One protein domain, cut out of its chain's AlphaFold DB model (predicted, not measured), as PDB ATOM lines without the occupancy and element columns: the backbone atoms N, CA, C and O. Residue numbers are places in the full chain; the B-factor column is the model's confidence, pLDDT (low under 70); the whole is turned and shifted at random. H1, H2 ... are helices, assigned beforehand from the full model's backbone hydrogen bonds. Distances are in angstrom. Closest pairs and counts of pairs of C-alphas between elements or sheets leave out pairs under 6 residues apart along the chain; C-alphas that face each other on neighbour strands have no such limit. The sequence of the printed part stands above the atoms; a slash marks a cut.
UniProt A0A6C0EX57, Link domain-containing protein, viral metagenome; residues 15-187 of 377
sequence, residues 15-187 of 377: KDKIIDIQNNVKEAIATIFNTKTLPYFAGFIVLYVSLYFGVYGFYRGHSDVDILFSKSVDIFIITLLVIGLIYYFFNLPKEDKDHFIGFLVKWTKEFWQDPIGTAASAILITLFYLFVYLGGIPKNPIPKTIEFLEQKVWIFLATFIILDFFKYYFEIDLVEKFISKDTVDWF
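AT A GLANCE: This is residues 15 to 187 of the 377 residues of the protein "Link domain-containing protein" of viral metagenome (UniProt A0A6C0EX57). The helices make a flat, open triangular frame: H2 and H3 fold back along one side, H6 and H7 along another, and H5 with short H4, H8 and H9 makes the third. Residues 15 to 29 of H1 stick out beyond the start of H2. The printed part has 173 residues with nine named helices, H1 to H9 in chain order, and no named strand; the class is all helix. It is loose, with a radius of gyration of the C-alphas of 20.7 A and spans of 56 by 52 by 28 A.

IN THESE COORDINATES: H1, residues 15 to 32, begins at C-alpha 15, (-18.989, -56.772, 89.246). H2, residues 38 to 59, measures 31.8 A from first to last C-alpha, and H3, residues 63 to 91, 41.8 A. H4, residues 94 to 98, and H5, residues 100 to 113, follow. H6, residues 115 to 134, measures 29.6 A, and H7, residues 144 to 169, 37.3 A. H8 is residues 174 to 178; H9, residues 181 to 187, ends at C-alpha 187, (-34.438, -74.338, 74.422).

HOW THE PARTS SIT: H1 is close to H2 but not clearly touching, closest at C-alphas 32 and 38, 7.6 A. Hairpin H2 and H3 only just touch, with 3 pairs of C-alphas within 8 A, closest Tyr 59 and Val 65, 6.9 A, at a shallow tilt of 14 degrees. Residues 74 to 78 of H3 touch H7, closest C-alphas 74 and 145, 5.4 A, at a steep tilt of 52 degrees. H4 and H5 only just touch, only at the corner, closest C-alphas 96 and 103, 5.6 A. H5 touches H9, closest C-alphas 102 and 187, 4.2 A, and H8, closest C-alphas 109 and 175, 6.6 A. H6 and H7 form a hairpin, closest C-alphas 118 and 160, 6.9 A, at 23 degrees, a shallow tilt. H7 touches H8, closest C-alphas 163 and 174, 6.5 A. Every O i to N i+4 pair is within hydrogen-bond range in H1, H3, H4, H5, H7, H8 and H9; H2 has 17 of 18, H6 15 of 16.

THE WHOLE: The C-alphas farthest apart, of Lys 17 and Tyr 169, are 59.0 A apart. The printed part has no cut and no long link. Mean pLDDT of the printed part is 81.7, with 18 residues under 70, among them residues 53 to 56.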
ATOM      1  N   LYS A  15     -18.323 -56.541  90.539       64.06
ATOM      2  CA  LYS A  15     -18.989 -56.772  89.246       64.06
ATOM      3  C   LYS A  15     -18.274 -56.064  88.098       64.06
ATOM      4  O   LYS A  15     -18.072 -56.680  87.056       64.06
ATOM      5  N   ASP A  16     -17.837 -54.824  88.303       72.88
ATOM      6  CA  ASP A  16     -17.140 -54.047  87.272       72.88
ATOM      7  C   ASP A  16     -15.789 -54.680  86.892       72.88
ATOM      8  O   ASP A  16     -15.444 -54.744  85.714       72.88
ATOM      9  N   LYS A  17     -15.058 -55.244  87.865       73.94
ATOM     10  CA  LYS A  17     -13.816 -55.996  87.603       73.94
ATOM     11  C   LYS A  17     -14.050 -57.290  86.830       73.94
ATOM     12  O   LYS A  17     -13.255 -57.635  85.962       73.94
ATOM     13  N   ILE A  18     -15.123 -58.015  87.140       66.12
ATOM     14  CA  ILE A  18     -15.479 -59.241  86.417       66.12
ATOM     15  C   ILE A  18     -15.859 -58.912  84.968       66.12
ATOM     16  O   ILE A  18     -15.427 -59.613  84.054       66.12
ATOM     17  N   ILE A  19     -16.605 -57.827  84.751       72.88
ATOM     18  CA  ILE A  19     -16.981 -57.345  83.415       72.88
ATOM     19  C   ILE A  19     -15.736 -56.928  82.618       72.88
ATOM     20  O   ILE A  19     -15.611 -57.286  81.448       72.88
ATOM     21  N   ASP A  20     -14.787 -56.238  83.249       77.56
ATOM     22  CA  ASP A  20     -13.528 -55.834  82.616       77.56
ATOM     23  C   ASP A  20     -12.670 -57.043  82.205       77.56
ATOM     24  O   ASP A  20     -12.219 -57.141  81.065       77.56
ATOM     25  N   ILE A  21     -12.527 -58.044  83.082       71.94
ATOM     26  CA  ILE A  21     -11.828 -59.298  82.759       71.94
ATOM     27  C   ILE A  21     -12.514 -60.025  81.595       71.94
ATOM     28  O   ILE A  21     -11.839 -60.496  80.680       71.94
ATOM     29  N   GLN A  22     -13.846 -60.104  81.593       71.88
ATOM     30  CA  GLN A  22     -14.599 -60.730  80.504       71.88
ATOM     31  C   GLN A  22     -14.400 -60.004  79.170       71.88
ATOM     32  O   GLN A  22     -14.227 -60.660  78.142       71.88
ATOM     33  N   ASN A  23     -14.382 -58.670  79.178       76.31
ATOM     34  CA  ASN A  23     -14.147 -57.867  77.981       76.31
ATOM     35  C   ASN A  23     -12.716 -58.036  77.459       76.31
ATOM     36  O   ASN A  23     -12.538 -58.310  76.274       76.31
ATOM     37  N   ASN A  24     -11.719 -58.005  78.344       77.19
ATOM     38  CA  ASN A  24     -10.314 -58.215  77.991       77.19
ATOM     39  C   ASN A  24     -10.067 -59.618  77.409       77.19
ATOM     40  O   ASN A  24      -9.364 -59.776  76.410       77.19
ATOM     41  N   VAL A  25     -10.691 -60.654  77.981       69.62
ATOM     42  CA  VAL A  25     -10.626 -62.026  77.447       69.62
ATOM     43  C   VAL A  25     -11.309 -62.117  76.081       69.62
ATOM     44  O   VAL A  25     -10.787 -62.754  75.166       69.62
ATOM     45  N   LYS A  26     -12.456 -61.459  75.907       67.19
ATOM     46  CA  LYS A  26     -13.196 -61.442  74.642       67.19
ATOM     47  C   LYS A  26     -12.413 -60.745  73.530       67.19
ATOM     48  O   LYS A  26     -12.378 -61.257  72.412       67.19
ATOM     49  N   GLU A  27     -11.755 -59.629  73.833       76.00
ATOM     50  CA  GLU A  27     -10.875 -58.927  72.893       76.00
ATOM     51  C   GLU A  27      -9.636 -59.753  72.546       76.00
ATOM     52  O   GLU A  27      -9.295 -59.878  71.366       76.00
ATOM     53  N   ALA A  28      -9.004 -60.392  73.534       69.12
ATOM     54  CA  ALA A  28      -7.865 -61.273  73.296       69.12
ATOM     55  C   ALA A  28      -8.242 -62.446  72.375       69.12
ATOM     56  O   ALA A  28      -7.554 -62.707  71.388       69.12
ATOM     57  N   ILE A  29      -9.373 -63.113  72.633       64.69
ATOM     58  CA  ILE A  29      -9.866 -64.213  71.794       64.69
ATOM     59  C   ILE A  29     -10.206 -63.719  70.384       64.69
ATOM     60  O   ILE A  29      -9.808 -64.354  69.410       64.69
ATOM     61  N   ALA A  30     -10.884 -62.576  70.249       69.00
ATOM     62  CA  ALA A  30     -11.235 -62.004  68.947       69.00
ATOM     63  C   ALA A  30     -10.004 -61.581  68.124       69.00
ATOM     64  O   ALA A  30     -10.025 -61.644  66.892       69.00
ATOM     65  N   THR A  31      -8.929 -61.173  68.797       70.75
ATOM     66  CA  THR A  31      -7.658 -60.806  68.160       70.75
ATOM     67  C   THR A  31      -6.880 -62.043  67.713       70.75
ATOM     68  O   THR A  31      -6.337 -62.069  66.610       70.75
ATOM     69  N   ILE A  32      -6.851 -63.088  68.545       64.25
ATOM     70  CA  ILE A  32      -6.108 -64.325  68.271       64.25
ATOM     71  C   ILE A  32      -6.823 -65.182  67.215       64.25
ATOM     72  O   ILE A  32      -6.178 -65.687  66.294       64.25
ATOM     73  N   PHE A  33      -8.148 -65.305  67.294       64.06
ATOM     74  CA  PHE A  33      -8.970 -66.172  66.442       64.06
ATOM     75  C   PHE A  33      -9.808 -65.370  65.437       64.06
ATOM     76  O   PHE A  33     -11.029 -65.499  65.360       64.06
ATOM     77  N   ASN A  34      -9.146 -64.533  64.640       72.88
ATOM     78  CA  ASN A  34      -9.769 -63.814  63.532       72.88
ATOM     79  C   ASN A  34      -9.705 -64.649  62.238       72.88
ATOM     80  O   ASN A  34      -8.790 -65.450  62.049       72.88
ATOM     81  N   THR A  35     -10.622 -64.416  61.295       66.75
ATOM     82  CA  THR A  35     -10.618 -65.021  59.949       66.75
ATOM     83  C   THR A  35      -9.283 -64.883  59.213       66.75
ATOM     84  O   THR A  35      -8.953 -65.737  58.394       66.75
ATOM     85  N   LYS A  36      -8.484 -63.855  59.527       76.69
ATOM     86  CA  LYS A  36      -7.134 -63.672  58.974       76.69
ATOM     87  C   LYS A  36      -6.043 -64.472  59.691       76.69
ATOM     88  O   LYS A  36      -5.093 -64.875  59.034       76.69
ATOM     89  N   THR A  37      -6.133 -64.690  61.002       72.06
ATOM     90  CA  THR A  37      -5.079 -65.345  61.810       72.06
ATOM     91  C   THR A  37      -5.300 -66.848  61.960       72.06
ATOM     92  O   THR A  37      -4.345 -67.620  62.042       72.06
ATOM     93  N   LEU A  38      -6.560 -67.276  61.927       70.31
ATOM     94  CA  LEU A  38      -6.983 -68.662  62.047       70.31
ATOM     95  C   LEU A  38      -6.304 -69.639  61.064       70.31
ATOM     96  O   LEU A  38      -5.845 -70.685  61.528       70.31
ATOM     97  N   PRO A  39      -6.174 -69.353  59.749       75.19
ATOM     98  CA  PRO A  39      -5.509 -70.282  58.832       75.19
ATOM     99  C   PRO A  39      -4.021 -70.486  59.154       75.19
ATOM    100  O   PRO A  39      -3.500 -71.575  58.924       75.19
ATOM    101  N   TYR A  40      -3.341 -69.497  59.743       77.69
ATOM    102  CA  TYR A  40      -1.939 -69.633  60.157       77.69
ATOM    103  C   TYR A  40      -1.788 -70.507  61.407       77.69
ATOM    104  O   TYR A  40      -0.895 -71.349  61.456       77.69
ATOM    105  N   PHE A  41      -2.691 -70.375  62.385       70.94
ATOM    106  CA  PHE A  41      -2.744 -71.279  63.541       70.94
ATOM    107  C   PHE A  41      -3.075 -72.715  63.125       70.94
ATOM    108  O   PHE A  41      -2.418 -73.652  63.574       70.94
ATOM    109  N   ALA A  42      -4.042 -72.889  62.222       69.44
ATOM    110  CA  ALA A  42      -4.362 -74.195  61.654       69.44
ATOM    111  C   ALA A  42      -3.154 -74.791  60.914       69.44
ATOM    112  O   ALA A  42      -2.808 -75.948  61.139       69.44
ATOM    113  N   GLY A  43      -2.454 -73.991  60.101       73.81
ATOM    114  CA  GLY A  43      -1.236 -74.406  59.403       73.81
ATOM    115  C   GLY A  43      -0.100 -74.806  60.348       73.81
ATOM    116  O   GLY A  43       0.558 -75.818  60.118       73.81
ATOM    117  N   PHE A  44       0.101 -74.071  61.444       76.75
ATOM    118  CA  PHE A  44       1.104 -74.400  62.460       76.75
ATOM    119  C   PHE A  44       0.794 -75.721  63.175       76.75
ATOM    120  O   PHE A  44       1.685 -76.550  63.355       76.75
ATOM    121  N   ILE A  45      -0.474 -75.957  63.522       73.25
ATOM    122  CA  ILE A  45      -0.921 -77.220  64.119       73.25
ATOM    123  C   ILE A  45      -0.714 -78.376  63.136       73.25
ATOM    124  O   ILE A  45      -0.153 -79.400  63.514       73.25
ATOM    125  N   VAL A  46      -1.098 -78.206  61.868       75.25
ATOM    126  CA  VAL A  46      -0.900 -79.222  60.821       75.25
ATOM    127  C   VAL A  46       0.584 -79.538  60.627       75.25
ATOM    128  O   VAL A  46       0.943 -80.709  60.525       75.25
ATOM    129  N   LEU A  47       1.459 -78.530  60.628       77.06
ATOM    130  CA  LEU A  47       2.907 -78.714  60.515       77.06
ATOM    131  C   LEU A  47       3.489 -79.456  61.729       77.06
ATOM    132  O   LEU A  47       4.227 -80.424  61.553       77.06
ATOM    133  N   TYR A  48       3.132 -79.041  62.947       75.50
ATOM    134  CA  TYR A  48       3.562 -79.688  64.192       75.50
ATOM    135  C   TYR A  48       3.158 -81.166  64.225       75.50
ATOM    136  O   TYR A  48       3.962 -82.042  64.535       75.50
ATOM    137  N   VAL A  49       1.921 -81.450  63.826       72.31
ATOM    138  CA  VAL A  49       1.365 -82.803  63.782       72.31
ATOM    139  C   VAL A  49       2.029 -83.625  62.686       72.31
ATOM    140  O   VAL A  49       2.402 -84.763  62.935       72.31
ATOM    141  N   SER A  50       2.264 -83.053  61.505       71.88
ATOM    142  CA  SER A  50       2.957 -83.740  60.407       71.88
ATOM    143  C   SER A  50       4.387 -84.131  60.790       71.88
ATOM    144  O   SER A  50       4.826 -85.239  60.493       71.88
ATOM    145  N   LEU A  51       5.099 -83.256  61.508       69.19
ATOM    146  CA  LEU A  51       6.428 -83.551  62.043       69.19
ATOM    147  C   LEU A  51       6.372 -84.627  63.137       69.19
ATOM    148  O   LEU A  51       7.187 -85.545  63.130       69.19
ATOM    149  N   TYR A  52       5.389 -84.563  64.035       70.69
ATOM    150  CA  TYR A  52       5.210 -85.541  65.110       70.69
ATOM    151  C   TYR A  52       4.858 -86.944  64.585       70.69
ATOM    152  O   TYR A  52       5.460 -87.932  65.002       70.69
ATOM    153  N   PHE A  53       3.935 -87.037  63.624       69.94
ATOM    154  CA  PHE A  53       3.584 -88.290  62.948       69.94
ATOM    155  C   PHE A  53       4.742 -88.823  62.093       69.94
ATOM    156  O   PHE A  53       4.965 -90.033  62.063       69.94
ATOM    157  N   GLY A  54       5.513 -87.934  61.455       69.56
ATOM    158  CA  GLY A  54       6.735 -88.292  60.737       69.56
ATOM    159  C   GLY A  54       7.781 -88.925  61.655       69.56
ATOM    160  O   GLY A  54       8.276 -90.006  61.356       69.56
ATOM    161  N   VAL A  55       8.061 -88.305  62.808       69.56
ATOM    162  CA  VAL A  55       8.981 -88.842  63.825       69.56
ATOM    163  C   VAL A  55       8.460 -90.161  64.400       69.56
ATOM    164  O   VAL A  55       9.216 -91.125  64.468       69.56
ATOM    165  N   TYR A  56       7.174 -90.262  64.744       68.88
ATOM    166  CA  TYR A  56       6.583 -91.516  65.223       68.88
ATOM    167  C   TYR A  56       6.731 -92.665  64.215       68.88
ATOM    168  O   TYR A  56       7.063 -93.783  64.604       68.88
ATOM    169  N   GLY A  57       6.561 -92.387  62.917       70.38
ATOM    170  CA  GLY A  57       6.760 -93.375  61.855       70.38
ATOM    171  C   GLY A  57       8.145 -94.036  61.879       70.38
ATOM    172  O   GLY A  57       8.243 -95.222  61.572       70.38
ATOM    173  N   PHE A  58       9.189 -93.315  62.307       71.69
ATOM    174  CA  PHE A  58      10.552 -93.848  62.439       71.69
ATOM    175  C   PHE A  58      10.782 -94.688  63.706       71.69
ATOM    176  O   PHE A  58      11.654 -95.553  63.696       71.69
ATOM    177  N   TYR A  59      10.021 -94.463  64.784       71.44
ATOM    178  CA  TYR A  59      10.234 -95.100  66.098       71.44
ATOM    179  C   TYR A  59       9.134 -96.101  66.505       71.44
ATOM    180  O   TYR A  59       9.126 -96.598  67.635       71.44
ATOM    181  N   ARG A  60       8.212 -96.411  65.586       68.31
ATOM    182  CA  ARG A  60       7.061 -97.304  65.787       68.31
ATOM    183  C   ARG A  60       7.474 -98.678  66.339       68.31
ATOM    184  O   ARG A  60       8.395 -99.300  65.815       68.31
ATOM    185  N   GLY A  61       6.756 -99.174  67.354       69.44
ATOM    186  CA  GLY A  61       6.963-100.510  67.940       69.44
ATOM    187  C   GLY A  61       7.779-100.544  69.239       69.44
ATOM    188  O   GLY A  61       7.991-101.622  69.794       69.44
ATOM    189  N   HIS A  62       8.214 -99.389  69.750       79.00
ATOM    190  CA  HIS A  62       8.743 -99.265  71.108       79.00
ATOM    191  C   HIS A  62       7.610 -98.895  72.068       79.00
ATOM    192  O   HIS A  62       6.961 -97.868  71.885       79.00
ATOM    193  N   SER A  63       7.412 -99.693  73.122       77.75
ATOM    194  CA  SER A  63       6.278 -99.527  74.049       77.75
ATOM    195  C   SER A  63       6.139 -98.111  74.637       77.75
ATOM    196  O   SER A  63       5.034 -97.573  74.674       77.75
ATOM    197  N   ASP A  64       7.244 -97.457  75.005       81.81
ATOM    198  CA  ASP A  64       7.229 -96.079  75.515       81.81
ATOM    199  C   ASP A  64       6.814 -95.052  74.448       81.81
ATOM    200  O   ASP A  64       6.081 -94.101  74.733       81.81
ATOM    201  N   VAL A  65       7.240 -95.262  73.198       80.69
ATOM    202  CA  VAL A  65       6.907 -94.403  72.052       80.69
ATOM    203  C   VAL A  65       5.435 -94.564  71.673       80.69
ATOM    204  O   VAL A  65       4.770 -93.565  71.404       80.69
ATOM    205  N   ASP A  66       4.900 -95.784  71.725       80.00
ATOM    206  CA  ASP A  66       3.491 -96.068  71.437       80.00
ATOM    207  C   ASP A  66       2.560 -95.443  72.500       80.00
ATOM    208  O   ASP A  66       1.521 -94.869  72.159       80.00
ATOM    209  N   ILE A  67       2.957 -95.458  73.783       82.62
ATOM    210  CA  ILE A  67       2.234 -94.773  74.872       82.62
ATOM    211  C   ILE A  67       2.246 -93.251  74.674       82.62
ATOM    212  O   ILE A  67       1.206 -92.598  74.809       82.62
ATOM    213  N   LEU A  68       3.414 -92.669  74.379       81.00
ATOM    214  CA  LEU A  68       3.554 -91.229  74.132       81.00
ATOM    215  C   LEU A  68       2.747 -90.800  72.906       81.00
ATOM    216  O   LEU A  68       2.053 -89.785  72.936       81.00
ATOM    217  N   PHE A  69       2.782 -91.596  71.841       81.12
ATOM    218  CA  PHE A  69       2.008 -91.352  70.637       81.12
ATOM    219  C   PHE A  69       0.503 -91.407  70.891       81.12
ATOM    220  O   PHE A  69      -0.194 -90.469  70.514       81.12
ATOM    221  N   SER A  70       0.012 -92.430  71.594       84.56
ATOM    222  CA  SER A  70      -1.405 -92.550  71.952       84.56
ATOM    223  C   SER A  70      -1.922 -91.319  72.715       84.56
ATOM    224  O   SER A  70      -2.925 -90.722  72.319       84.56
ATOM    225  N   LYS A  71      -1.187 -90.850  73.734       85.12
ATOM    226  CA  LYS A  71      -1.545 -89.634  74.490       85.12
ATOM    227  C   LYS A  71      -1.524 -88.372  73.628       85.12
ATOM    228  O   LYS A  71      -2.374 -87.498  73.788       85.12
ATOM    229  N   SER A  72      -0.561 -88.261  72.720       82.31
ATOM    230  CA  SER A  72      -0.466 -87.116  71.812       82.31
ATOM    231  C   SER A  72      -1.597 -87.095  70.785       82.31
ATOM    232  O   SER A  72      -2.107 -86.019  70.480       82.31
ATOM    233  N   VAL A  73      -2.042 -88.262  70.305       83.25
ATOM    234  CA  VAL A  73      -3.242 -88.388  69.463       83.25
ATOM    235  C   VAL A  73      -4.485 -87.922  70.226       83.25
ATOM    236  O   VAL A  73      -5.262 -87.143  69.678       83.25
ATOM    237  N   ASP A  74      -4.637 -88.304  71.500       85.88
ATOM    238  CA  ASP A  74      -5.747 -87.837  72.342       85.88
ATOM    239  C   ASP A  74      -5.767 -86.305  72.478       85.88
ATOM    240  O   ASP A  74      -6.792 -85.665  72.232       85.88
ATOM    241  N   ILE A  75      -4.625 -85.697  72.815       85.12
ATOM    242  CA  ILE A  75      -4.499 -84.236  72.954       85.12
ATOM    243  C   ILE A  75      -4.791 -83.539  71.626       85.12
ATOM    244  O   ILE A  75      -5.467 -82.508  71.602       85.12
ATOM    245  N   PHE A  76      -4.294 -84.089  70.521       82.56
ATOM    246  CA  PHE A  76      -4.498 -83.530  69.194       82.56
ATOM    247  C   PHE A  76      -5.972 -83.543  68.787       82.56
ATOM    248  O   PHE A  76      -6.499 -82.501  68.398       82.56
ATOM    249  N   ILE A  77      -6.657 -84.681  68.933       84.88
ATOM    250  CA  ILE A  77      -8.082 -84.805  68.603       84.88
ATOM    251  C   ILE A  77      -8.914 -83.862  69.474       84.88
ATOM    252  O   ILE A  77      -9.753 -83.136  68.947       84.88
ATOM    253  N   ILE A  78      -8.653 -83.801  70.784       86.12
ATOM    254  CA  ILE A  78      -9.364 -82.885  71.691       86.12
ATOM    255  C   ILE A  78      -9.129 -81.431  71.279       86.12
ATOM    256  O   ILE A  78     -10.071 -80.646  71.223       86.12
ATOM    257  N   THR A  79      -7.891 -81.074  70.947       83.25
ATOM    258  CA  THR A  79      -7.531 -79.711  70.546       83.25
ATOM    259  C   THR A  79      -8.203 -79.329  69.228       83.25
ATOM    260  O   THR A  79      -8.771 -78.244  69.130       83.25
ATOM    261  N   LEU A  80      -8.216 -80.222  68.233       83.06
ATOM    262  CA  LEU A  80      -8.948 -80.014  66.982       83.06
ATOM    263  C   LEU A  80     -10.453 -79.883  67.207       83.06
ATOM    264  O   LEU A  80     -11.070 -79.006  66.611       83.06
ATOM    265  N   LEU A  81     -11.042 -80.719  68.066       86.00
ATOM    266  CA  LEU A  81     -12.462 -80.633  68.402       86.00
ATOM    267  C   LEU A  81     -12.786 -79.303  69.084       86.00
ATOM    268  O   LEU A  81     -13.740 -78.643  68.693       86.00
ATOM    269  N   VAL A  82     -11.973 -78.868  70.049       84.69
ATOM    270  CA  VAL A  82     -12.156 -77.583  70.739       84.69
ATOM    271  C   VAL A  82     -12.003 -76.417  69.764       84.69
ATOM    272  O   VAL A  82     -12.867 -75.547  69.732       84.69
ATOM    273  N   ILE A  83     -10.965 -76.407  68.922       81.94
ATOM    274  CA  ILE A  83     -10.770 -75.362  67.905       81.94
ATOM    275  C   ILE A  83     -11.920 -75.366  66.896       81.94
ATOM    276  O   ILE A  83     -12.419 -74.301  66.547       81.94
ATOM    277  N   GLY A  84     -12.364 -76.540  66.447       80.62
ATOM    278  CA  GLY A  84     -13.484 -76.696  65.526       80.62
ATOM    279  C   GLY A  84     -14.797 -76.200  66.126       80.62
ATOM    280  O   GLY A  84     -15.514 -75.453  65.468       80.62
ATOM    281  N   LEU A  85     -15.080 -76.533  67.387       84.12
ATOM    282  CA  LEU A  85     -16.248 -76.042  68.123       84.12
ATOM    283  C   LEU A  85     -16.184 -74.532  68.338       84.12
ATOM    284  O   LEU A  85     -17.183 -73.854  68.131       84.12
ATOM    285  N   ILE A  86     -15.017 -73.995  68.698       81.00
ATOM    286  CA  ILE A  86     -14.787 -72.554  68.838       81.00
ATOM    287  C   ILE A  86     -15.021 -71.858  67.496       81.00
ATOM    288  O   ILE A  86     -15.791 -70.905  67.424       81.00
ATOM    289  N   TYR A  87     -14.407 -72.348  66.420       82.56
ATOM    290  CA  TYR A  87     -14.589 -71.813  65.074       82.56
ATOM    291  C   TYR A  87     -16.056 -71.859  64.651       82.56
ATOM    292  O   TYR A  87     -16.605 -70.855  64.203       82.56
ATOM    293  N   TYR A  88     -16.710 -73.006  64.825       80.62
ATOM    294  CA  TYR A  88     -18.118 -73.179  64.501       80.62
ATOM    295  C   TYR A  88     -18.988 -72.205  65.299       80.62
ATOM    296  O   TYR A  88     -19.777 -71.464  64.717       80.62
ATOM    297  N   PHE A  89     -18.754 -72.111  66.610       80.38
ATOM    298  CA  PHE A  89     -19.428 -71.168  67.492       80.38
ATOM    299  C   PHE A  89     -19.229 -69.722  67.040       80.38
ATOM    300  O   PHE A  89     -20.195 -68.975  66.971       80.38
ATOM    301  N   PHE A  90     -18.017 -69.311  66.660       80.75
ATOM    302  CA  PHE A  90     -17.750 -67.951  66.186       80.75
ATOM    303  C   PHE A  90     -18.356 -67.641  64.811       80.75
ATOM    304  O   PHE A  90     -18.636 -66.470  64.542       80.75
ATOM    305  N   ASN A  91     -18.631 -68.644  63.977       80.94
ATOM    306  CA  ASN A  91     -19.307 -68.458  62.688       80.94
ATOM    307  C   ASN A  91     -20.833 -68.565  62.761       80.94
ATOM    308  O   ASN A  91     -21.500 -68.183  61.800       80.94
ATOM    309  N   LEU A  92     -21.394 -69.039  63.878       82.12
ATOM    310  CA  LEU A  92     -22.844 -69.097  64.043       82.12
ATOM    311  C   LEU A  92     -23.483 -67.695  63.952       82.12
ATOM    312  O   LEU A  92     -22.874 -66.692  64.367       82.12
ATOM    313  N   PRO A  93     -24.723 -67.602  63.439       85.31
ATOM    314  CA  PRO A  93     -25.530 -66.394  63.548       85.31
ATOM    315  C   PRO A  93     -25.627 -65.928  65.004       85.31
ATOM    316  O   PRO A  93     -25.585 -66.728  65.936       85.31
ATOM    317  N   LYS A  94     -25.757 -64.615  65.220       80.06
ATOM    318  CA  LYS A  94     -25.795 -64.042  66.576       80.06
ATOM    319  C   LYS A  94     -26.946 -64.611  67.426       80.06
ATOM    320  O   LYS A  94     -26.722 -64.910  68.589       80.06
ATOM    321  N   GLU A  95     -28.120 -64.831  66.825       77.50
ATOM    322  CA  GLU A  95     -29.284 -65.449  67.490       77.50
ATOM    323  C   GLU A  95     -28.973 -66.864  68.010       77.50
ATOM    324  O   GLU A  95     -29.253 -67.179  69.164       77.50
ATOM    325  N   ASP A  96     -28.320 -67.694  67.193       82.75
ATOM    326  CA  ASP A  96     -27.957 -69.064  67.567       82.75
ATOM    327  C   ASP A  96     -26.799 -69.114  68.578       82.75
ATOM    328  O   ASP A  96     -26.718 -70.047  69.374       82.75
ATOM    329  N   LYS A  97     -25.909 -68.110  68.591       82.62
ATOM    330  CA  LYS A  97     -24.854 -67.978  69.614       82.62
ATOM    331  C   LYS A  97     -25.432 -67.709  70.998       82.62
ATOM    332  O   LYS A  97     -24.997 -68.328  71.968       82.62
ATOM    333  N   ASP A  98     -26.394 -66.792  71.076       80.81
ATOM    334  CA  ASP A  98     -27.032 -66.399  72.335       80.81
ATOM    335  C   ASP A  98     -27.915 -67.541  72.887       80.81
ATOM    336  O   ASP A  98     -28.045 -67.700  74.101       80.81
ATOM    337  N   HIS A  99     -28.432 -68.405  72.001       84.94
ATOM    338  CA  HIS A  99     -29.234 -69.587  72.333       84.94
ATOM    339  C   HIS A  99     -28.605 -70.898  71.841       84.94
ATOM    340  O   HIS A  99     -29.254 -71.723  71.196       84.94
ATOM    341  N   PHE A 100     -27.339 -71.121  72.196       83.69
ATOM    342  CA  PHE A 100     -26.564 -72.269  71.713       83.69
ATOM    343  C   PHE A 100     -27.228 -73.630  71.984       83.69
ATOM    344  O   PHE A 100     -27.211 -74.509  71.125       83.69
ATOM    345  N   ILE A 101     -27.858 -73.813  73.149       84.69
ATOM    346  CA  ILE A 101     -28.553 -75.072  73.470       84.69
ATOM    347  C   ILE A 101     -29.776 -75.278  72.563       84.69
ATOM    348  O   ILE A 101     -29.976 -76.381  72.059       84.69
ATOM    349  N   GLY A 102     -30.555 -74.224  72.297       87.00
ATOM    350  CA  GLY A 102     -31.660 -74.254  71.333       87.00
ATOM    351  C   GLY A 102     -31.190 -74.644  69.942       87.00
ATOM    352  O   GLY A 102     -31.758 -75.548  69.325       87.00
ATOM    353  N   PHE A 103     -30.090 -74.036  69.499       88.50
ATOM    354  CA  PHE A 103     -29.443 -74.382  68.242       88.50
ATOM    355  C   PHE A 103     -29.057 -75.867  68.177       88.50
ATOM    356  O   PHE A 103     -29.406 -76.541  67.210       88.50
ATOM    357  N   LEU A 104     -28.404 -76.410  69.213       89.19
ATOM    358  CA  LEU A 104     -28.022 -77.825  69.243       89.19
ATOM    359  C   LEU A 104     -29.235 -78.758  69.141       89.19
ATOM    360  O   LEU A 104     -29.186 -79.752  68.416       89.19
ATOM    361  N   VAL A 105     -30.327 -78.446  69.840       89.88
ATOM    362  CA  VAL A 105     -31.553 -79.258  69.818       89.88
ATOM    363  C   VAL A 105     -32.227 -79.203  68.447       89.88
ATOM    364  O   VAL A 105     -32.614 -80.244  67.916       89.88
ATOM    365  N   LYS A 106     -32.310 -78.016  67.836       91.19
ATOM    366  CA  LYS A 106     -32.831 -77.843  66.473       91.19
ATOM    367  C   LYS A 106     -31.989 -78.587  65.444       91.19
ATOM    368  O   LYS A 106     -32.538 -79.352  64.659       91.19
ATOM    369  N   TRP A 107     -30.672 -78.400  65.478       88.94
ATOM    370  CA  TRP A 107     -29.749 -79.094  64.585       88.94
ATOM    371  C   TRP A 107     -29.881 -80.613  64.729       88.94
ATOM    372  O   TRP A 107     -29.953 -81.325  63.732       88.94
ATOM    373  N   THR A 108     -29.994 -81.106  65.967       88.00
ATOM    374  CA  THR A 108     -30.210 -82.534  66.233       88.00
ATOM    375  C   THR A 108     -31.523 -83.005  65.613       88.00
ATOM    376  O   THR A 108     -31.540 -84.016  64.920       88.00
ATOM    377  N   LYS A 109     -32.622 -82.268  65.794       90.38
ATOM    378  CA  LYS A 109     -33.909 -82.606  65.174       90.38
ATOM    379  C   LYS A 109     -33.799 -82.710  63.651       90.38
ATOM    380  O   LYS A 109     -34.201 -83.719  63.080       90.38
ATOM    381  N   GLU A 110     -33.247 -81.682  63.013       89.38
ATOM    382  CA  GLU A 110     -33.111 -81.605  61.554       89.38
ATOM    383  C   GLU A 110     -32.226 -82.736  61.015       89.38
ATOM    384  O   GLU A 110     -32.616 -83.420  60.071       89.38
ATOM    385  N   PHE A 111     -31.088 -82.996  61.666       87.50
ATOM    386  CA  PHE A 111     -30.171 -84.071  61.288       87.50
ATOM    387  C   PHE A 111     -30.839 -85.451  61.328       87.50
ATOM    388  O   PHE A 111     -30.636 -86.264  60.431       87.50
ATOM    389  N   TRP A 112     -31.648 -85.711  62.357       86.88
ATOM    390  CA  TRP A 112     -32.337 -86.989  62.546       86.88
ATOM    391  C   TRP A 112     -33.595 -87.158  61.687       86.88
ATOM    392  O   TRP A 112     -34.052 -88.279  61.478       86.88
ATOM    393  N   GLN A 113     -34.179 -86.067  61.188       84.06
ATOM    394  CA  GLN A 113     -35.345 -86.126  60.305       84.06
ATOM    395  C   GLN A 113     -34.974 -86.248  58.820       84.06
ATOM    396  O   GLN A 113     -35.829 -86.679  58.036       84.06
ATOM    397  N   ASP A 114     -33.738 -85.913  58.446       83.62
ATOM    398  CA  ASP A 114     -33.235 -85.953  57.073       83.62
ATOM    399  C   ASP A 114     -32.885 -87.392  56.619       83.62
ATOM    400  O   ASP A 114     -31.978 -88.007  57.185       83.62
ATOM    401  N   PRO A 115     -33.528 -87.931  55.560       76.50
ATOM    402  CA  PRO A 115     -33.176 -89.231  54.978       76.50
ATOM    403  C   PRO A 115     -31.717 -89.333  54.499       76.50
ATOM    404  O   PRO A 115     -31.150 -90.424  54.447       76.50
ATOM    405  N   ILE A 116     -31.096 -88.207  54.133       79.88
ATOM    406  CA  ILE A 116     -29.683 -88.148  53.737       79.88
ATOM    407  C   ILE A 116     -28.777 -88.276  54.972       79.88
ATOM    408  O   ILE A 116     -27.659 -88.785  54.856       79.88
ATOM    409  N   GLY A 117     -29.267 -87.900  56.158       78.38
ATOM    410  CA  GLY A 117     -28.554 -87.994  57.432       78.38
ATOM    411  C   GLY A 117     -28.073 -89.413  57.742       78.38
ATOM    412  O   GLY A 117     -26.898 -89.602  58.075       78.38
ATOM    413  N   THR A 118     -28.918 -90.430  57.527       74.19
ATOM    414  CA  THR A 118     -28.552 -91.843  57.741       74.19
ATOM    415  C   THR A 118     -27.386 -92.253  56.841       74.19
ATOM    416  O   THR A 118     -26.375 -92.775  57.319       74.19
ATOM    417  N   ALA A 119     -27.476 -91.964  55.539       82.00
ATOM    418  CA  ALA A 119     -26.433 -92.307  54.574       82.00
ATOM    419  C   ALA A 119     -25.123 -91.545  54.846       82.00
ATOM    420  O   ALA A 119     -24.040 -92.134  54.817       82.00
ATOM    421  N   ALA A 120     -25.216 -90.253  55.172       82.75
ATOM    422  CA  ALA A 120     -24.067 -89.424  55.520       82.75
ATOM    423  C   ALA A 120     -23.352 -89.937  56.779       82.75
ATOM    424  O   ALA A 120     -22.121 -89.973  56.812       82.75
ATOM    425  N   SER A 121     -24.102 -90.392  57.789       82.62
ATOM    426  CA  SER A 121     -23.524 -90.957  59.011       82.62
ATOM    427  C   SER A 121     -22.730 -92.240  58.732       82.62
ATOM    428  O   SER A 121     -21.592 -92.357  59.176       82.62
ATOM    429  N   ALA A 122     -23.250 -93.160  57.911       83.56
ATOM    430  CA  ALA A 122     -22.544 -94.391  57.547       83.56
ATOM    431  C   ALA A 122     -21.239 -94.114  56.774       83.56
ATOM    432  O   ALA A 122     -20.207 -94.749  57.023       83.56
ATOM    433  N   ILE A 123     -21.258 -93.126  55.874       87.50
ATOM    434  CA  ILE A 123     -20.063 -92.672  55.152       87.50
ATOM    435  C   ILE A 123     -19.050 -92.067  56.128       87.50
ATOM    436  O   ILE A 123     -17.876 -92.429  56.082       87.50
ATOM    437  N   LEU A 124     -19.487 -91.198  57.044       86.38
ATOM    438  CA  LEU A 124     -18.616 -90.579  58.046       86.38
ATOM    439  C   LEU A 124     -17.929 -91.627  58.931       86.38
ATOM    440  O   LEU A 124     -16.732 -91.528  59.183       86.38
ATOM    441  N   ILE A 125     -18.665 -92.659  59.353       88.75
ATOM    442  CA  ILE A 125     -18.129 -93.779  60.137       88.75
ATOM    443  C   ILE A 125     -17.073 -94.543  59.335       88.75
ATOM    444  O   ILE A 125     -15.998 -94.853  59.847       88.75
ATOM    445  N   THR A 126     -17.351 -94.808  58.059       88.69
ATOM    446  CA  THR A 126     -16.407 -95.484  57.163       88.69
ATOM    447  C   THR A 126     -15.124 -94.666  56.993       88.69
ATOM    448  O   THR A 126     -14.025 -95.207  57.107       88.69
ATOM    449  N   LEU A 127     -15.251 -93.352  56.781       88.69
ATOM    450  CA  LEU A 127     -14.116 -92.433  56.678       88.69
ATOM    451  C   LEU A 127     -13.323 -92.346  57.986       88.69
ATOM    452  O   LEU A 127     -12.096 -92.297  57.945       88.69
ATOM    453  N   PHE A 128     -13.995 -92.373  59.138       88.19
ATOM    454  CA  PHE A 128     -13.349 -92.409  60.448       88.19
ATOM    455  C   PHE A 128     -12.484 -93.667  60.617       88.19
ATOM    456  O   PHE A 128     -11.299 -93.552  60.929       88.19
ATOM    457  N   TYR A 129     -13.020 -94.860  60.342       88.75
ATOM    458  CA  TYR A 129     -12.233 -96.096  60.435       88.75
ATOM    459  C   TYR A 129     -11.105 -96.153  59.401       88.75
ATOM    460  O   TYR A 129     -10.013 -96.629  59.711       88.75
ATOM    461  N   LEU A 130     -11.332 -95.620  58.196       87.56
ATOM    462  CA  LEU A 130     -10.285 -95.480  57.186       87.56
ATOM    463  C   LEU A 130      -9.160 -94.559  57.677       87.56
ATOM    464  O   LEU A 130      -7.989 -94.888  57.506       87.56
ATOM    465  N   PHE A 131      -9.496 -93.443  58.327       83.94
ATOM    466  CA  PHE A 131      -8.522 -92.536  58.931       83.94
ATOM    467  C   PHE A 131      -7.723 -93.217  60.051       83.94
ATOM    468  O   PHE A 131      -6.497 -93.136  60.048       83.94
ATOM    469  N   VAL A 132      -8.384 -93.934  60.967       84.50
ATOM    470  CA  VAL A 132      -7.713 -94.690  62.042       84.50
ATOM    471  C   VAL A 132      -6.753 -95.735  61.460       84.50
ATOM    472  O   VAL A 132      -5.623 -95.876  61.934       84.50
ATOM    473  N   TYR A 133      -7.178 -96.431  60.400       83.25
ATOM    474  CA  TYR A 133      -6.373 -97.432  59.704       83.25
ATOM    475  C   TYR A 133      -5.155 -96.819  58.994       83.25
ATOM    476  O   TYR A 133      -4.026 -97.255  59.229       83.25
ATOM    477  N   LEU A 134      -5.361 -95.787  58.165       80.81
ATOM    478  CA  LEU A 134      -4.292 -95.112  57.417       80.81
ATOM    479  C   LEU A 134      -3.324 -94.356  58.336       80.81
ATOM    480  O   LEU A 134      -2.126 -94.318  58.067       80.81
ATOM    481  N   GLY A 135      -3.826 -93.792  59.437       77.00
ATOM    482  CA  GLY A 135      -3.033 -93.094  60.448       77.00
ATOM    483  C   GLY A 135      -2.154 -94.013  61.300       77.00
ATOM    484  O   GLY A 135      -1.346 -93.519  62.083       77.00
ATOM    485  N   GLY A 136      -2.289 -95.339  61.166       77.69
ATOM    486  CA  GLY A 136      -1.437 -96.308  61.854       77.69
ATOM    487  C   GLY A 136      -1.520 -96.233  63.381       77.69
ATOM    488  O   GLY A 136      -0.528 -96.529  64.054       77.69
ATOM    489  N   ILE A 137      -2.679 -95.828  63.913       82.94
ATOM    490  CA  ILE A 137      -2.901 -95.630  65.349       82.94
ATOM    491  C   ILE A 137      -2.633 -96.949  66.101       82.94
ATOM    492  O   ILE A 137      -3.146 -97.997  65.691       82.94
ATOM    493  N   PRO A 138      -1.808 -96.944  67.168       79.94
ATOM    494  CA  PRO A 138      -1.481 -98.157  67.903       79.94
ATOM    495  C   PRO A 138      -2.736 -98.729  68.561       79.94
ATOM    496  O   PRO A 138      -3.558 -98.003  69.119       79.94
ATOM    497  N   LYS A 139      -2.872-100.058  68.506       82.69
ATOM    498  CA  LYS A 139      -3.976-100.775  69.155       82.69
ATOM    499  C   LYS A 139      -3.703-101.116  70.617       82.69
ATOM    500  O   LYS A 139      -4.585-101.643  71.271       82.69
ATOM    501  N   ASN A 140      -2.489-100.884  71.110       83.88
ATOM    502  CA  ASN A 140      -2.078-101.187  72.478       83.88
ATOM    503  C   ASN A 140      -0.926-100.244  72.878       83.88
ATOM    504  O   ASN A 140       0.201-100.494  72.457       83.88
ATOM    505  N   PRO A 141      -1.181 -99.180  73.664       84.50
ATOM    506  CA  PRO A 141      -2.495 -98.723  74.129       84.50
ATOM    507  C   PRO A 141      -3.286 -97.991  73.030       84.50
ATOM    508  O   PRO A 141      -2.724 -97.214  72.260       84.50
ATOM    509  N   ILE A 142      -4.602 -98.211  72.983       86.38
ATOM    510  CA  ILE A 142      -5.517 -97.445  72.119       86.38
ATOM    511  C   ILE A 142      -5.653 -96.027  72.703       86.38
ATOM    512  O   ILE A 142      -5.814 -95.902  73.920       86.38
ATOM    513  N   PRO A 143      -5.597 -94.951  71.893       90.25
ATOM    514  CA  PRO A 143      -5.962 -93.611  72.358       90.25
ATOM    515  C   PRO A 143      -7.386 -93.592  72.920       90.25
ATOM    516  O   PRO A 143      -8.325 -94.065  72.274       90.25
ATOM    517  N   LYS A 144      -7.569 -93.015  74.110       90.81
ATOM    518  CA  LYS A 144      -8.865 -93.032  74.811       90.81
ATOM    519  C   LYS A 144      -9.951 -92.281  74.048       90.81
ATOM    520  O   LYS A 144     -11.128 -92.615  74.147       90.81
ATOM    521  N   THR A 145      -9.571 -91.259  73.288       88.50
ATOM    522  CA  THR A 145     -10.490 -90.508  72.424       88.50
ATOM    523  C   THR A 145     -11.029 -91.376  71.294       88.50
ATOM    524  O   THR A 145     -12.221 -91.316  71.014       88.50
ATOM    525  N   ILE A 146     -10.189 -92.221  70.691       89.94
ATOM    526  CA  ILE A 146     -10.599 -93.160  69.642       89.94
ATOM    527  C   ILE A 146     -11.520 -94.230  70.223       89.94
ATOM    528  O   ILE A 146     -12.605 -94.437  69.689       89.94
ATOM    529  N   GLU A 147     -11.150 -94.827  71.358       90.62
ATOM    530  CA  GLU A 147     -11.987 -95.808  72.064       90.62
ATOM    531  C   GLU A 147     -13.371 -95.231  72.419       90.62
ATOM    532  O   GLU A 147     -14.409 -95.851  72.173       90.62
ATOM    533  N   PHE A 148     -13.409 -93.998  72.936       92.06
ATOM    534  CA  PHE A 148     -14.658 -93.301  73.237       92.06
ATOM    535  C   PHE A 148     -15.498 -93.047  71.977       92.06
ATOM    536  O   PHE A 148     -16.708 -93.292  71.983       92.06
ATOM    537  N   LEU A 149     -14.880 -92.560  70.895       90.31
ATOM    538  CA  LEU A 149     -15.571 -92.274  69.635       90.31
ATOM    539  C   LEU A 149     -16.146 -93.544  69.006       90.31
ATOM    540  O   LEU A 149     -17.309 -93.528  68.604       90.31
ATOM    541  N   GLU A 150     -15.393 -94.646  68.989       88.31
ATOM    542  CA  GLU A 150     -15.870 -95.942  68.494       88.31
ATOM    543  C   GLU A 150     -17.141 -96.384  69.234       88.31
ATOM    544  O   GLU A 150     -18.139 -96.731  68.597       88.31
ATOM    545  N   GLN A 151     -17.169 -96.282  70.568       89.31
ATOM    546  CA  GLN A 151     -18.352 -96.637  71.355       89.31
ATOM    547  C   GLN A 151     -19.563 -95.751  71.023       89.31
ATOM    548  O   GLN A 151     -20.685 -96.247  70.878       89.31
ATOM    549  N   LYS A 152     -19.368 -94.429  70.922       91.19
ATOM    550  CA  LYS A 152     -20.475 -93.492  70.666       91.19
ATOM    551  C   LYS A 152     -21.019 -93.609  69.253       91.19
ATOM    552  O   LYS A 152     -22.231 -93.522  69.084       91.19
ATOM    553  N   VAL A 153     -20.161 -93.871  68.274       89.50
ATOM    554  CA  VAL A 153     -20.546 -94.082  66.877       89.50
ATOM    555  C   VAL A 153     -21.513 -95.259  66.730       89.50
ATOM    556  O   VAL A 153     -22.555 -95.110  66.094       89.50
ATOM    557  N   TRP A 154     -21.225 -96.406  67.352       86.25
ATOM    558  CA  TRP A 154     -22.109 -97.573  67.261       86.25
ATOM    559  C   TRP A 154     -23.456 -97.347  67.947       86.25
ATOM    560  O   TRP A 154     -24.492 -97.714  67.398       86.25
ATOM    561  N   ILE A 155     -23.455 -96.700  69.117       90.56
ATOM    562  CA  ILE A 155     -24.692 -96.336  69.824       90.56
ATOM    563  C   ILE A 155     -25.523 -95.363  68.981       90.56
ATOM    564  O   ILE A 155     -26.740 -95.523  68.869       90.56
ATOM    565  N   PHE A 156     -24.872 -94.373  68.371       88.31
ATOM    566  CA  PHE A 156     -25.520 -93.392  67.508       88.31
ATOM    567  C   PHE A 156     -26.158 -94.059  66.284       88.31
ATOM    568  O   PHE A 156     -27.344 -93.855  66.035       88.31
ATOM    569  N   LEU A 157     -25.417 -94.930  65.589       86.88
ATOM    570  CA  LEU A 157     -25.912 -95.677  64.431       86.88
ATOM    571  C   LEU A 157     -27.087 -96.595  64.795       86.88
ATOM    572  O   LEU A 157     -28.102 -96.600  64.103       86.88
ATOM    573  N   ALA A 158     -26.978 -97.341  65.899       89.81
ATOM    574  CA  ALA A 158     -28.058 -98.203  66.374       89.81
ATOM    575  C   ALA A 158     -29.324 -97.395  66.690       89.81
ATOM    576  O   ALA A 158     -30.426 -97.797  66.326       89.81
ATOM    577  N   THR A 159     -29.162 -96.227  67.315       90.06
ATOM    578  CA  THR A 159     -30.278 -95.326  67.608       90.06
ATOM    579  C   THR A 159     -30.915 -94.811  66.308       90.06
ATOM    580  O   THR A 159     -32.139 -94.811  66.209       90.06
ATOM    581  N   PHE A 160     -30.122 -94.472  65.281       88.62
ATOM    582  CA  PHE A 160     -30.608 -94.055  63.952       88.62
ATOM    583  C   PHE A 160     -31.468 -95.121  63.289       88.62
ATOM    584  O   PHE A 160     -32.607 -94.854  62.918       88.62
ATOM    585  N   ILE A 161     -30.969 -96.357  63.259       87.94
ATOM    586  CA  ILE A 161     -31.694 -97.503  62.703       87.94
ATOM    587  C   ILE A 161     -33.024 -97.716  63.434       87.94
ATOM    588  O   ILE A 161     -34.036 -97.995  62.796       87.94
ATOM    589  N   ILE A 162     -33.043 -97.573  64.762       91.38
ATOM    590  CA  ILE A 162     -34.272 -97.706  65.550       91.38
ATOM    591  C   ILE A 162     -35.267 -96.599  65.185       91.38
ATOM    592  O   ILE A 162     -36.425 -96.907  64.910       91.38
ATOM    593  N   LEU A 163     -34.853 -95.327  65.156       90.94
ATOM    594  CA  LEU A 163     -35.770 -94.230  64.823       90.94
ATOM    595  C   LEU A 163     -36.299 -94.346  63.387       90.94
ATOM    596  O   LEU A 163     -37.502 -94.182  63.179       90.94
ATOM    597  N   ASP A 164     -35.447 -94.726  62.433       87.81
ATOM    598  CA  ASP A 164     -35.842 -94.998  61.049       87.81
ATOM    599  C   ASP A 164     -36.830 -96.167  60.970       87.81
ATOM    600  O   ASP A 164     -37.851 -96.074  60.291       87.81
ATOM    601  N   PHE A 165     -36.596 -97.252  61.712       91.25
ATOM    602  CA  PHE A 165     -37.532 -98.369  61.787       91.25
ATOM    603  C   PHE A 165     -38.909 -97.912  62.284       91.25
ATOM    604  O   PHE A 165     -39.913 -98.197  61.636       91.25
ATOM    605  N   PHE A 166     -38.993 -97.136  63.368       93.38
ATOM    606  CA  PHE A 166     -40.281 -96.613  63.839       93.38
ATOM    607  C   PHE A 166     -40.949 -95.657  62.845       93.38
ATOM    608  O   PHE A 166     -42.163 -95.734  62.638       93.38
ATOM    609  N   LYS A 167     -40.163 -94.811  62.178       89.44
ATOM    610  CA  LYS A 167     -40.663 -93.856  61.191       89.44
ATOM    611  C   LYS A 167     -41.197 -94.544  59.937       89.44
ATOM    612  O   LYS A 167     -42.305 -94.240  59.509       89.44
ATOM    613  N   TYR A 168     -40.440 -95.474  59.360       88.94
ATOM    614  CA  TYR A 168     -40.766 -96.090  58.072       88.94
ATOM    615  C   TYR A 168     -41.634 -97.345  58.190       88.94
ATOM    616  O   TYR A 168     -42.458 -97.585  57.312       88.94
ATOM    617  N   TYR A 169     -41.482 -98.142  59.252       93.75
ATOM    618  CA  TYR A 169     -42.268 -99.366  59.440       93.75
ATOM    619  C   TYR A 169     -43.589 -99.108  60.173       93.75
ATOM    620  O   TYR A 169     -44.624 -99.637  59.775       93.75
ATOM    621  N   PHE A 170     -43.572 -98.289  61.231       91.56
ATOM    622  CA  PHE A 170     -44.767 -98.004  62.037       91.56
ATOM    623  C   PHE A 170     -45.474 -96.692  61.670       91.56
ATOM    624  O   PHE A 170     -46.532 -96.415  62.232       91.56
ATOM    625  N   GLU A 171     -44.928 -95.892  60.745       89.81
ATOM    626  CA  GLU A 171     -45.414 -94.537  60.421       89.81
ATOM    627  C   GLU A 171     -45.432 -93.594  61.650       89.81
ATOM    628  O   GLU A 171     -46.241 -92.666  61.720       89.81
ATOM    629  N   ILE A 172     -44.560 -93.823  62.645       91.00
ATOM    630  CA  ILE A 172     -44.468 -93.013  63.872       91.00
ATOM    631  C   ILE A 172     -43.176 -92.194  63.851       91.00
ATOM    632  O   ILE A 172     -42.086 -92.742  64.007       91.00
ATOM    633  N   ASP A 173     -43.291 -90.867  63.753       89.56
ATOM    634  CA  ASP A 173     -42.145 -89.964  63.910       89.56
ATOM    635  C   ASP A 173     -41.826 -89.756  65.401       89.56
ATOM    636  O   ASP A 173     -42.374 -88.883  66.081       89.56
ATOM    637  N   LEU A 174     -40.953 -90.615  65.932       90.00
ATOM    638  CA  LEU A 174     -40.478 -90.508  67.310       90.00
ATOM    639  C   LEU A 174     -39.665 -89.228  67.542       90.00
ATOM    640  O   LEU A 174     -39.730 -88.676  68.639       90.00
ATOM    641  N   VAL A 175     -38.937 -88.736  66.535       89.06
ATOM    642  CA  VAL A 175     -38.131 -87.515  66.660       89.06
ATOM    643  C   VAL A 175     -39.045 -86.314  66.860       89.06
ATOM    644  O   VAL A 175     -38.823 -85.546  67.788       89.06
ATOM    645  N   GLU A 176     -40.122 -86.193  66.082       89.00
ATOM    646  CA  GLU A 176     -41.113 -85.123  66.258       89.00
ATOM    647  C   GLU A 176     -41.828 -85.220  67.612       89.00
ATOM    648  O   GLU A 176     -42.160 -84.209  68.230       89.00
ATOM    649  N   LYS A 177     -42.044 -86.447  68.099       87.44
ATOM    650  CA  LYS A 177     -42.704 -86.693  69.383       87.44
ATOM    651  C   LYS A 177     -41.836 -86.319  70.588       87.44
ATOM    652  O   LYS A 177     -42.375 -85.837  71.580       87.44
ATOM    653  N   PHE A 178     -40.526 -86.565  70.527       86.00
ATOM    654  CA  PHE A 178     -39.594 -86.265  71.623       86.00
ATOM    655  C   PHE A 178     -38.944 -84.879  71.509       86.00
ATOM    656  O   PHE A 178     -38.658 -84.261  72.531       86.00
ATOM    657  N   ILE A 179     -38.725 -84.385  70.289       87.50
ATOM    658  CA  ILE A 179     -38.141 -83.074  69.980       87.50
ATOM    659  C   ILE A 179     -39.144 -82.292  69.121       87.50
ATOM    660  O   ILE A 179     -38.967 -82.060  67.919       87.50
ATOM    661  N   SER A 180     -40.248 -81.895  69.750       87.62
ATOM    662  CA  SER A 180     -41.285 -81.110  69.084       87.62
ATOM    663  C   SER A 180     -40.816 -79.673  68.841       87.62
ATOM    664  O   SER A 180     -39.803 -79.216  69.380       87.62
ATOM    665  N   LYS A 181     -41.562 -78.929  68.020       86.38
ATOM    666  CA  LYS A 181     -41.310 -77.494  67.821       86.38
ATOM    667  C   LYS A 181     -41.312 -76.714  69.143       86.38
ATOM    668  O   LYS A 181     -40.436 -75.885  69.345       86.38
ATOM    669  N   ASP A 182     -42.223 -77.039  70.056       85.94
ATOM    670  CA  ASP A 182     -42.307 -76.384  71.363       85.94
ATOM    671  C   ASP A 182     -41.076 -76.685  72.228       85.94
ATOM    672  O   ASP A 182     -40.575 -75.804  72.921       85.94
ATOM    673  N   THR A 183     -40.545 -77.913  72.153       84.06
ATOM    674  CA  THR A 183     -39.279 -78.274  72.805       84.06
ATOM    675  C   THR A 183     -38.132 -77.435  72.251       84.06
ATOM    676  O   THR A 183     -37.360 -76.875  73.023       84.06
ATOM    677  N   VAL A 184     -38.036 -77.303  70.924       86.88
ATOM    678  CA  VAL A 184     -37.018 -76.460  70.279       86.88
ATOM    679  C   VAL A 184     -37.154 -75.003  70.731       86.88
ATOM    680  O   VAL A 184     -36.177 -74.422  71.200       86.88
ATOM    681  N   ASP A 185     -38.355 -74.427  70.655       86.12
ATOM    682  CA  ASP A 185     -38.619 -73.034  71.031       86.12
ATOM    683  C   ASP A 185     -38.306 -72.773  72.522       86.12
ATOM    684  O   ASP A 185     -37.699 -71.752  72.858       86.12
ATOM    685  N   TRP A 186     -38.591 -73.737  73.406       86.62
ATOM    686  CA  TRP A 186     -38.216 -73.681  74.824       86.62
ATOM    687  C   TRP A 186     -36.699 -73.574  75.031       86.62
ATOM    688  O   TRP A 186     -36.235 -72.712  75.779       86.62
ATOM    689  N   PHE A 187     -35.904 -74.394  74.334       85.25
ATOM    690  CA  PHE A 187     -34.438 -74.338  74.422       85.25
ATOM    691  C   PHE A 187     -33.841 -73.092  73.751       85.25
ATOM    692  O   PHE A 187     -32.744 -72.661  74.115       85.25
TER     693      PHE A 187